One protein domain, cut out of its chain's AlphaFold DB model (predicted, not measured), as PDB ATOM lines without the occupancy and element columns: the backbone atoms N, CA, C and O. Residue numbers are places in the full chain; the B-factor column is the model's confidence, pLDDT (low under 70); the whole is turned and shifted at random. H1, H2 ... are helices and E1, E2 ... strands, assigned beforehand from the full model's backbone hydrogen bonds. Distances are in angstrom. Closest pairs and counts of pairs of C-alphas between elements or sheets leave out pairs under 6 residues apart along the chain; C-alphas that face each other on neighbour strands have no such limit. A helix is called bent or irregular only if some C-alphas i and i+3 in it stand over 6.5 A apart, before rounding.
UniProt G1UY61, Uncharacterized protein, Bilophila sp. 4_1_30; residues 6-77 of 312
ATOM      1  N   ILE A   6     178.276 -39.812  -5.334       96.12
ATOM      2  CA  ILE A   6     179.449 -38.932  -5.273       96.12
ATOM      3  C   ILE A   6     179.072 -37.655  -4.524       96.12
ATOM      4  O   ILE A   6     178.012 -37.081  -4.766       96.12
ATOM      5  N   LEU A   7     179.951 -37.208  -3.629       97.38
ATOM      6  CA  LEU A   7     179.872 -35.905  -2.975       97.38
ATOM      7  C   LEU A   7     181.260 -35.278  -2.965       97.38
ATOM      8  O   LEU A   7     182.177 -35.791  -2.328       97.38
ATOM      9  N   THR A   8     181.425 -34.152  -3.642       97.44
ATOM     10  CA  THR A   8     182.665 -33.376  -3.578       97.44
ATOM     11  C   THR A   8     182.380 -31.968  -3.087       97.44
ATOM     12  O   THR A   8     181.295 -31.444  -3.315       97.44
ATOM     13  N   PHE A   9     183.348 -31.369  -2.396       97.38
ATOM     14  CA  PHE A   9     183.388 -29.941  -2.093       97.38
ATOM     15  C   PHE A   9     184.826 -29.457  -2.225       97.38
ATOM     16  O   PHE A   9     185.681 -29.847  -1.428       97.38
ATOM     17  N   VAL A  10     185.112 -28.642  -3.232       95.00
ATOM     18  CA  VAL A  10     186.466 -28.165  -3.534       95.00
ATOM     19  C   VAL A  10     186.370 -26.731  -4.020       95.00
ATOM     20  O   VAL A  10     185.550 -26.432  -4.876       95.00
ATOM     21  N   ASP A  11     187.188 -25.841  -3.458       92.56
ATOM     22  CA  ASP A  11     187.298 -24.440  -3.890       92.56
ATOM     23  C   ASP A  11     185.954 -23.685  -3.987       92.56
ATOM     24  O   ASP A  11     185.787 -22.765  -4.783       92.56
ATOM     25  N   GLY A  12     184.991 -24.046  -3.128       92.50
ATOM     26  CA  GLY A  12     183.661 -23.432  -3.094       92.50
ATOM     27  C   GLY A  12     182.647 -24.036  -4.068       92.50
ATOM     28  O   GLY A  12     181.535 -23.525  -4.154       92.50
ATOM     29  N   GLU A  13     182.993 -25.116  -4.767       95.12
ATOM     30  CA  GLU A  13     182.096 -25.874  -5.639       95.12
ATOM     31  C   GLU A  13     181.760 -27.231  -5.020       95.12
ATOM     32  O   GLU A  13     182.640 -27.946  -4.539       95.12
ATOM     33  N   THR A  14     180.485 -27.594  -5.061       95.69
ATOM     34  CA  THR A  14     179.943 -28.864  -4.587       95.69
ATOM     35  C   THR A  14     179.317 -29.618  -5.745       95.69
ATOM     36  O   THR A  14     178.462 -29.079  -6.454       95.69
ATOM     37  N   VAL A  15     179.667 -30.895  -5.881       94.94
ATOM     38  CA  VAL A  15     178.983 -31.818  -6.790       94.94
ATOM     39  C   VAL A  15     178.328 -32.912  -5.965       94.94
ATOM     40  O   VAL A  15     178.990 -33.565  -5.163       94.94
ATOM     41  N   VAL A  16     177.032 -33.122  -6.180       94.94
ATOM     42  CA  VAL A  16     176.272 -34.231  -5.598       94.94
ATOM     43  C   VAL A  16     175.772 -35.115  -6.730       94.94
ATOM     44  O   VAL A  16     175.071 -34.639  -7.621       94.94
ATOM     45  N   ILE A  17     176.115 -36.400  -6.699       93.44
ATOM     46  CA  ILE A  17     175.590 -37.405  -7.624       93.44
ATOM     47  C   ILE A  17     174.872 -38.484  -6.824       93.44
ATOM     48  O   ILE A  17     175.398 -38.983  -5.827       93.44
ATOM     49  N   HIS A  18     173.671 -38.819  -7.281       91.12
ATOM     50  CA  HIS A  18     172.879 -39.943  -6.808       91.12
ATOM     51  C   HIS A  18     172.277 -40.645  -8.026       91.12
ATOM     52  O   HIS A  18     171.374 -40.113  -8.673       91.12
ATOM     53  N   ASP A  19     172.821 -41.818  -8.345       88.88
ATOM     54  CA  ASP A  19     172.528 -42.578  -9.559       88.88
ATOM     55  C   ASP A  19     172.718 -41.718 -10.821       88.88
ATOM     56  O   ASP A  19     173.819 -41.224 -11.073       88.88
ATOM     57  N   ASP A  20     171.655 -41.510 -11.601       84.94
ATOM     58  CA  ASP A  20     171.690 -40.743 -12.851       84.94
ATOM     59  C   ASP A  20     171.531 -39.224 -12.636       84.94
ATOM     60  O   ASP A  20     171.572 -38.445 -13.592       84.94
ATOM     61  N   LEU A  21     171.323 -38.776 -11.392       88.19
ATOM     62  CA  LEU A  21     171.119 -37.368 -11.057       88.19
ATOM     63  C   LEU A  21     172.436 -36.720 -10.643       88.19
ATOM     64  O   LEU A  21     173.072 -37.153  -9.686       88.19
ATOM     65  N   ARG A  22     172.796 -35.626 -11.318       90.38
ATOM     66  CA  ARG A  22     173.918 -34.757 -10.958       90.38
ATOM     67  C   ARG A  22     173.408 -33.370 -10.587       90.38
ATOM     68  O   ARG A  22     172.668 -32.753 -11.352       90.38
ATOM     69  N   PHE A  23     173.864 -32.874  -9.446       90.62
ATOM     70  CA  PHE A  23     173.599 -31.531  -8.954       90.62
ATOM     71  C   PHE A  23     174.922 -30.804  -8.728       90.62
ATOM     72  O   PHE A  23     175.777 -31.286  -7.990       90.62
ATOM     73  N   ASP A  24     175.067 -29.633  -9.337       89.44
ATOM     74  CA  ASP A  24     176.204 -28.739  -9.135       89.44
ATOM     75  C   ASP A  24     175.717 -27.507  -8.344       89.44
ATOM     76  O   ASP A  24     174.726 -26.873  -8.718       89.44
ATOM     77  N   THR A  25     176.371 -27.186  -7.225       88.88
ATOM     78  CA  THR A  25     176.033 -26.055  -6.338       88.88
ATOM     79  C   THR A  25     177.299 -25.430  -5.751       88.88
ATOM     80  O   THR A  25     178.360 -26.035  -5.789       88.88
ATOM     81  N   ASN A  26     177.216 -24.223  -5.197       91.25
ATOM     82  CA  ASN A  26     178.308 -23.580  -4.453       91.25
ATOM     83  C   ASN A  26     178.108 -23.636  -2.926       91.25
ATOM     84  O   ASN A  26     178.857 -23.030  -2.157       91.25
ATOM     85  N   LEU A  27     177.065 -24.334  -2.477       91.00
ATOM     86  CA  LEU A  27     176.764 -24.509  -1.064       91.00
ATOM     87  C   LEU A  27     177.631 -25.618  -0.477       91.00
ATOM     88  O   LEU A  27     177.599 -26.754  -0.955       91.00
ATOM     89  N   LYS A  28     178.379 -25.295   0.580       94.62
ATOM     90  CA  LYS A  28     179.156 -26.278   1.338       94.62
ATOM     91  C   LYS A  28     178.211 -27.322   1.957       94.62
ATOM     92  O   LYS A  28     177.246 -26.910   2.599       94.62
ATOM     93  N   PRO A  29     178.484 -28.635   1.821       94.75
ATOM     94  CA  PRO A  29     177.659 -29.669   2.437       94.75
ATOM     95  C   PRO A  29     177.591 -29.511   3.958       94.75
ATOM     96  O   PRO A  29     178.619 -29.355   4.623       94.75
ATOM     97  N   GLU A  30     176.382 -29.574   4.504       94.12
ATOM     98  CA  GLU A  30     176.154 -29.589   5.947       94.12
ATOM     99  C   GLU A  30     176.321 -31.019   6.465       94.12
ATOM    100  O   GLU A  30     175.403 -31.832   6.395       94.12
ATOM    101  N   LEU A  31     177.526 -31.323   6.949       96.25
ATOM    102  CA  LEU A  31     177.883 -32.601   7.565       96.25
ATOM    103  C   LEU A  31     178.341 -32.358   9.009       96.25
ATOM    104  O   LEU A  31     178.788 -31.264   9.362       96.25
ATOM    105  N   SER A  32     178.255 -33.383   9.850       96.94
ATOM    106  CA  SER A  32     178.557 -33.327  11.283       96.94
ATOM    107  C   SER A  32     180.049 -33.156  11.598       96.94
ATOM    108  O   SER A  32     180.415 -32.816  12.727       96.94
ATOM    109  N   PHE A  33     180.917 -33.357  10.605       96.19
ATOM    110  CA  PHE A  33     182.367 -33.262  10.724       96.19
ATOM    111  C   PHE A  33     182.940 -32.064   9.955       96.19
ATOM    112  O   PHE A  33     182.422 -31.630   8.929       96.19
ATOM    113  N   ALA A  34     184.066 -31.536  10.441       94.50
ATOM    114  CA  ALA A  34     184.762 -30.429   9.793       94.50
ATOM    115  C   ALA A  34     185.595 -30.898   8.589       94.50
ATOM    116  O   ALA A  34     186.251 -31.944   8.635       94.50
ATOM    117  N   PHE A  35     185.596 -30.080   7.537       96.75
ATOM    118  CA  PHE A  35     186.438 -30.220   6.351       96.75
ATOM    119  C   PHE A  35     186.590 -28.870   5.633       96.75
ATOM    120  O   PHE A  35     185.657 -28.064   5.613       96.75
ATOM    121  N   ASP A  36     187.748 -28.641   5.025       95.00
ATOM    122  CA  ASP A  36     188.026 -27.538   4.095       95.00
ATOM    123  C   ASP A  36     187.720 -27.951   2.651       95.00
ATOM    124  O   ASP A  36     187.221 -27.151   1.866       95.00
ATOM    125  N   ALA A  37     187.989 -29.219   2.327       96.44
ATOM    126  CA  ALA A  37     187.634 -29.861   1.066       96.44
ATOM    127  C   ALA A  37     187.205 -31.313   1.317       96.44
ATOM    128  O   ALA A  37     187.690 -31.950   2.255       96.44
ATOM    129  N   LEU A  38     186.318 -31.837   0.478       97.81
ATOM    130  CA  LEU A  38     185.751 -33.176   0.590       97.81
ATOM    131  C   LEU A  38     185.784 -33.878  -0.766       97.81
ATOM    132  O   LEU A  38     185.377 -33.304  -1.774       97.81
ATOM    133  N   TYR A  39     186.222 -35.132  -0.762       97.31
ATOM    134  CA  TYR A  39     186.129 -36.054  -1.884       97.31
ATOM    135  C   TYR A  39     185.516 -37.349  -1.365       97.31
ATOM    136  O   TYR A  39     186.179 -38.117  -0.674       97.31
ATOM    137  N   PHE A  40     184.242 -37.575  -1.658       97.56
ATOM    138  CA  PHE A  40     183.559 -38.842  -1.452       97.56
ATOM    139  C   PHE A  40     183.227 -39.420  -2.827       97.56
ATOM    140  O   PHE A  40     182.200 -39.105  -3.425       97.56
ATOM    141  N   GLU A  41     184.134 -40.249  -3.341       95.12
ATOM    142  CA  GLU A  41     184.013 -40.938  -4.627       95.12
ATOM    143  C   GLU A  41     184.293 -42.449  -4.459       95.12
ATOM    144  O   GLU A  41     185.343 -42.954  -4.875       95.12
ATOM    145  N   PRO A  42     183.369 -43.224  -3.857       92.62
ATOM    146  CA  PRO A  42     183.516 -44.674  -3.711       92.62
ATOM    147  C   PRO A  42     183.887 -45.425  -5.006       92.62
ATOM    148  O   PRO A  42     184.730 -46.323  -4.926       92.62
ATOM    149  N   PRO A  43     183.359 -45.073  -6.202       88.69
ATOM    150  CA  PRO A  43     183.725 -45.751  -7.449       88.69
ATOM    151  C   PRO A  43     185.214 -45.652  -7.814       88.69
ATOM    152  O   PRO A  43     185.744 -46.570  -8.437       88.69
ATOM    153  N   SER A  44     185.887 -44.558  -7.442       88.56
ATOM    154  CA  SER A  44     187.325 -44.353  -7.677       88.56
ATOM    155  C   SER A  44     188.185 -44.749  -6.467       88.56
ATOM    156  O   SER A  44     189.412 -44.750  -6.556       88.56
ATOM    157  N   GLY A  45     187.557 -45.093  -5.336       90.81
ATOM    158  CA  GLY A  45     188.226 -45.320  -4.054       90.81
ATOM    159  C   GLY A  45     188.742 -44.037  -3.394       90.81
ATOM    160  O   GLY A  45     189.436 -44.109  -2.379       90.81
ATOM    161  N   HIS A  46     188.423 -42.862  -3.942       94.56
ATOM    162  CA  HIS A  46     188.896 -41.579  -3.436       94.56
ATOM    163  C   HIS A  46     187.907 -41.028  -2.403       94.56
ATOM    164  O   HIS A  46     186.961 -40.318  -2.726       94.56
ATOM    165  N   CYS A  47     188.103 -41.428  -1.145       96.81
ATOM    166  CA  CYS A  47     187.244 -41.060  -0.019       96.81
ATOM    167  C   CYS A  47     188.064 -40.375   1.082       96.81
ATOM    168  O   CYS A  47     188.519 -41.014   2.035       96.81
ATOM    169  N   VAL A  48     188.302 -39.076   0.922       97.38
ATOM    170  CA  VAL A  48     189.176 -38.276   1.787       97.38
ATOM    171  C   VAL A  48     188.576 -36.899   2.058       97.38
ATOM    172  O   VAL A  48     187.851 -36.336   1.240       97.38
ATOM    173  N   LYS A  49     188.942 -36.311   3.191       97.31
ATOM    174  CA  LYS A  49     188.704 -34.900   3.504       97.31
ATOM    175  C   LYS A  49     190.022 -34.175   3.719       97.31
ATOM    176  O   LYS A  49     191.031 -34.780   4.082       97.31
ATOM    177  N   ARG A  50     190.016 -32.863   3.521       96.56
ATOM    178  CA  ARG A  50     191.105 -31.976   3.925       96.56
ATOM    179  C   ARG A  50     190.691 -31.219   5.176       96.56
ATOM    180  O   ARG A  50     189.599 -30.665   5.196       96.56
ATOM    181  N   VAL A  51     191.550 -31.197   6.188       93.88
ATOM    182  CA  VAL A  51     191.362 -30.415   7.418       93.88
ATOM    183  C   VAL A  51     192.691 -29.752   7.748       93.88
ATOM    184  O   VAL A  51     193.709 -30.442   7.825       93.88
ATOM    185  N   ASP A  52     192.697 -28.428   7.884       91.31
ATOM    186  CA  ASP A  52     193.888 -27.623   8.177       91.31
ATOM    187  C   ASP A  52     195.045 -27.907   7.199       91.31
ATOM    188  O   ASP A  52     196.219 -28.000   7.560       91.31
ATOM    189  N   GLY A  53     194.706 -28.110   5.922       87.25
ATOM    190  CA  GLY A  53     195.670 -28.411   4.861       87.25
ATOM    191  C   GLY A  53     196.159 -29.865   4.794       87.25
ATOM    192  O   GLY A  53     196.813 -30.223   3.813       87.25
ATOM    193  N   ALA A  54     195.817 -30.722   5.760       92.88
ATOM    194  CA  ALA A  54     196.180 -32.138   5.759       92.88
ATOM    195  C   ALA A  54     195.078 -33.008   5.138       92.88
ATOM    196  O   ALA A  54     193.896 -32.832   5.430       92.88
ATOM    197  N   LEU A  55     195.467 -33.970   4.297       95.19
ATOM    198  CA  LEU A  55     194.553 -34.946   3.700       95.19
ATOM    199  C   LEU A  55     194.357 -36.131   4.656       95.19
ATOM    200  O   LEU A  55     195.337 -36.718   5.117       95.19
ATOM    201  N   GLN A  56     193.109 -36.481   4.950       96.81
ATOM    202  CA  GLN A  56     192.732 -37.533   5.895       96.81
ATOM    203  C   GLN A  56     191.703 -38.475   5.246       96.81
ATOM    204  O   GLN A  56     190.762 -37.979   4.620       96.81
ATOM    205  N   PRO A  57     191.839 -39.807   5.376       97.19
ATOM    206  CA  PRO A  57     190.789 -40.744   4.973       97.19
ATOM    207  C   PRO A  57     189.484 -40.489   5.731       97.19
ATOM    208  O   PRO A  57     189.521 -40.177   6.921       97.19
ATOM    209  N   LEU A  58     188.346 -40.652   5.051       97.19
ATOM    210  CA  LEU A  58     187.039 -40.650   5.709       97.19
ATOM    211  C   LEU A  58     186.885 -41.915   6.566       97.19
ATOM    212  O   LEU A  58     187.198 -43.022   6.126       97.19
ATOM    213  N   SER A  59     186.403 -41.749   7.794       97.06
ATOM    214  CA  SER A  59     185.990 -42.851   8.667       97.06
ATOM    215  C   SER A  59     184.672 -43.477   8.199       97.06
ATOM    216  O   SER A  59     183.934 -42.877   7.422       97.06
ATOM    217  N   GLU A  60     184.338 -44.671   8.696       96.06
ATOM    218  CA  GLU A  60     183.085 -45.361   8.339       96.06
ATOM    219  C   GLU A  60     181.839 -44.501   8.600       96.06
ATOM    220  O   GLU A  60     180.975 -44.400   7.732       96.06
ATOM    221  N   ALA A  61     181.785 -43.803   9.739       96.75
ATOM    222  CA  ALA A  61     180.671 -42.913  10.064       96.75
ATOM    223  C   ALA A  61     180.549 -41.737   9.075       96.75
ATOM    224  O   ALA A  61     179.446 -41.358   8.689       96.75
ATOM    225  N   GLU A  62     181.675 -41.179   8.626       97.75
ATOM    226  CA  GLU A  62     181.690 -40.071   7.662       97.75
ATOM    227  C   GLU A  62     181.304 -40.537   6.254       97.75
ATOM    228  O   GLU A  62     180.619 -39.813   5.533       97.75
ATOM    229  N   LEU A  63     181.699 -41.756   5.867       96.69
ATOM    230  CA  LEU A  63     181.264 -42.389   4.619       96.69
ATOM    231  C   LEU A  63     179.744 -42.595   4.605       96.69
ATOM    232  O   LEU A  63     179.088 -42.278   3.611       96.69
ATOM    233  N   GLU A  64     179.179 -43.106   5.702       96.31
ATOM    234  CA  GLU A  64     177.733 -43.292   5.849       96.31
ATOM    235  C   GLU A  64     176.979 -41.962   5.794       96.31
ATOM    236  O   GLU A  64     175.952 -41.870   5.115       96.31
ATOM    237  N   GLU A  65     177.506 -40.924   6.447       97.38
ATOM    238  CA  GLU A  65     176.917 -39.587   6.425       97.38
ATOM    239  C   GLU A  65     176.953 -38.967   5.021       97.38
ATOM    240  O   GLU A  65     175.928 -38.473   4.550       97.38
ATOM    241  N   CYS A  66     178.077 -39.063   4.298       96.69
ATOM    242  CA  CYS A  66     178.168 -38.604   2.906       96.69
ATOM    243  C   CYS A  66     177.165 -39.340   2.004       96.69
ATOM    244  O   CYS A  66     176.465 -38.721   1.202       96.69
ATOM    245  N   ALA A  67     177.045 -40.661   2.161       95.31
ATOM    246  CA  ALA A  67     176.094 -41.459   1.397       95.31
ATOM    247  C   ALA A  67     174.634 -41.083   1.715       95.31
ATOM    248  O   ALA A  67     173.795 -41.008   0.814       95.31
ATOM    249  N   ALA A  68     174.316 -40.838   2.991       94.75
ATOM    250  CA  ALA A  68     173.005 -40.356   3.416       94.75
ATOM    251  C   ALA A  68     172.700 -38.963   2.847       94.75
ATOM    252  O   ALA A  68     171.587 -38.742   2.366       94.75
ATOM    253  N   TYR A  69     173.691 -38.068   2.824       94.94
ATOM    254  CA  TYR A  69     173.575 -36.748   2.215       94.94
ATOM    255  C   TYR A  69     173.230 -36.848   0.724       94.94
ATOM    256  O   TYR A  69     172.228 -36.274   0.303       94.94
ATOM    257  N   CYS A  70     173.973 -37.639  -0.068       94.25
ATOM    258  CA  CYS A  70     173.679 -37.848  -1.495       94.25
ATOM    259  C   CYS A  70     172.243 -38.344  -1.727       94.25
ATOM    260  O   CYS A  70     171.523 -37.790  -2.558       94.25
ATOM    261  N   ARG A  71     171.809 -39.357  -0.965       92.81
ATOM    262  CA  ARG A  71     170.456 -39.932  -1.079       92.81
ATOM    263  C   ARG A  71     169.356 -38.943  -0.691       92.81
ATOM    264  O   ARG A  71     168.280 -38.961  -1.284       92.81
ATOM    265  N   GLY A  72     169.613 -38.091   0.300       91.44
ATOM    266  CA  GLY A  72     168.662 -37.093   0.786       91.44
ATOM    267  C   GLY A  72     168.602 -35.821  -0.062       91.44
ATOM    268  O   GLY A  72     167.566 -35.158  -0.072       91.44
ATOM    269  N   TYR A  73     169.670 -35.493  -0.795       91.69
ATOM    270  CA  TYR A  73     169.838 -34.184  -1.430       91.69
ATOM    271  C   TYR A  73     168.694 -33.819  -2.380       91.69
ATOM    272  O   TYR A  73     168.131 -32.733  -2.283       91.69
ATOM    273  N   ALA A  74     168.272 -34.741  -3.253       86.88
ATOM    274  CA  ALA A  74     167.158 -34.495  -4.173       86.88
ATOM    275  C   ALA A  74     165.836 -34.180  -3.436       86.88
ATOM    276  O   ALA A  74     164.994 -33.420  -3.919       86.88
ATOM    277  N   ALA A  75     165.634 -34.740  -2.240       86.06
ATOM    278  CA  ALA A  75     164.430 -34.506  -1.454       86.06
ATOM    279  C   ALA A  75     164.456 -33.152  -0.729       86.06
ATOM    280  O   ALA A  75     163.411 -32.510  -0.640       86.06
ATOM    281  N   THR A  76     165.618 -32.700  -0.254       86.94
ATOM    282  CA  THR A  76     165.727 -31.551   0.663       86.94
ATOM    283  C   THR A  76     166.282 -30.279   0.033       86.94
ATOM    284  O   THR A  76     165.954 -29.190   0.498       86.94
ATOM    285  N   ALA A  77     167.109 -30.388  -1.005       89.31
ATOM    286  CA  ALA A  77     167.727 -29.234  -1.640       89.31
ATOM    287  C   ALA A  77     166.761 -28.517  -2.592       89.31
ATOM    288  O   ALA A  77     165.861 -29.127  -3.178       89.31
TER     289      ALA A  77
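What this domain is: This is residues 6 to 77 of the 312 residues of an uncharacterized protein of Bilophila sp. 4_1_30 (UniProt G1UY61). A single antiparallel sheet of six strands has one helix, H1, lying across one face, while the other face is bare; the long link of residues 26 to 36 loops over the helix side. The printed part has 72 residues, with E1 to E6 followed by H1, in sheet order E3, E2, E1, E4, E5, E6. The class is mixed, helices and strands. The whole is compact, with a radius of gyration of the C-alphas of 11.2 A and spans of 31 by 23 by 22 A.

Where its parts are: E1, residues 6 to 10, begins at C-alpha 6 (179.449, -38.932, -5.273) and is 13.0 A long. E2, residues 13 to 18, measures 16.9 A; E3 is residues 21 to 25, E4 residues 37 to 41. E5, residues 46 to 51, measures 15.8 A, and E6 is residues 54 to 57. H1, residues 60 to 76, measures 23.5 A and ends at C-alpha 76 (165.727, -31.551, 0.663). It is irregular, with C-alphas 71 and 74 7.1 A apart, and has a kink of 32 degrees near residue 70.

How they stand to each other: E1 E2 E3 and E4 E5 E6 are meanders, each strand the antiparallel neighbour of the one before. E1 to E4 form a Greek key, E1 also being the antiparallel neighbour of E4, with N 7 and O 40 2.9 A apart. H1 is on the sheet at a height of 9.2 A, making two layers, and runs across the strands, at 87 degrees to E3 on the local plane. Its closest C-alphas to E2 are Cys 70 and His 18, 5.8 A. In H1, 11 of 13 O i to N i+4 pairs are within hydrogen-bond range.

The domain as a whole: The C-alphas farthest apart, of Asp 20 and Asp 52, are 33.3 A apart. The printed part has no cut. The link from E3 to E4 is long. No printed residue is under 70 in pLDDT.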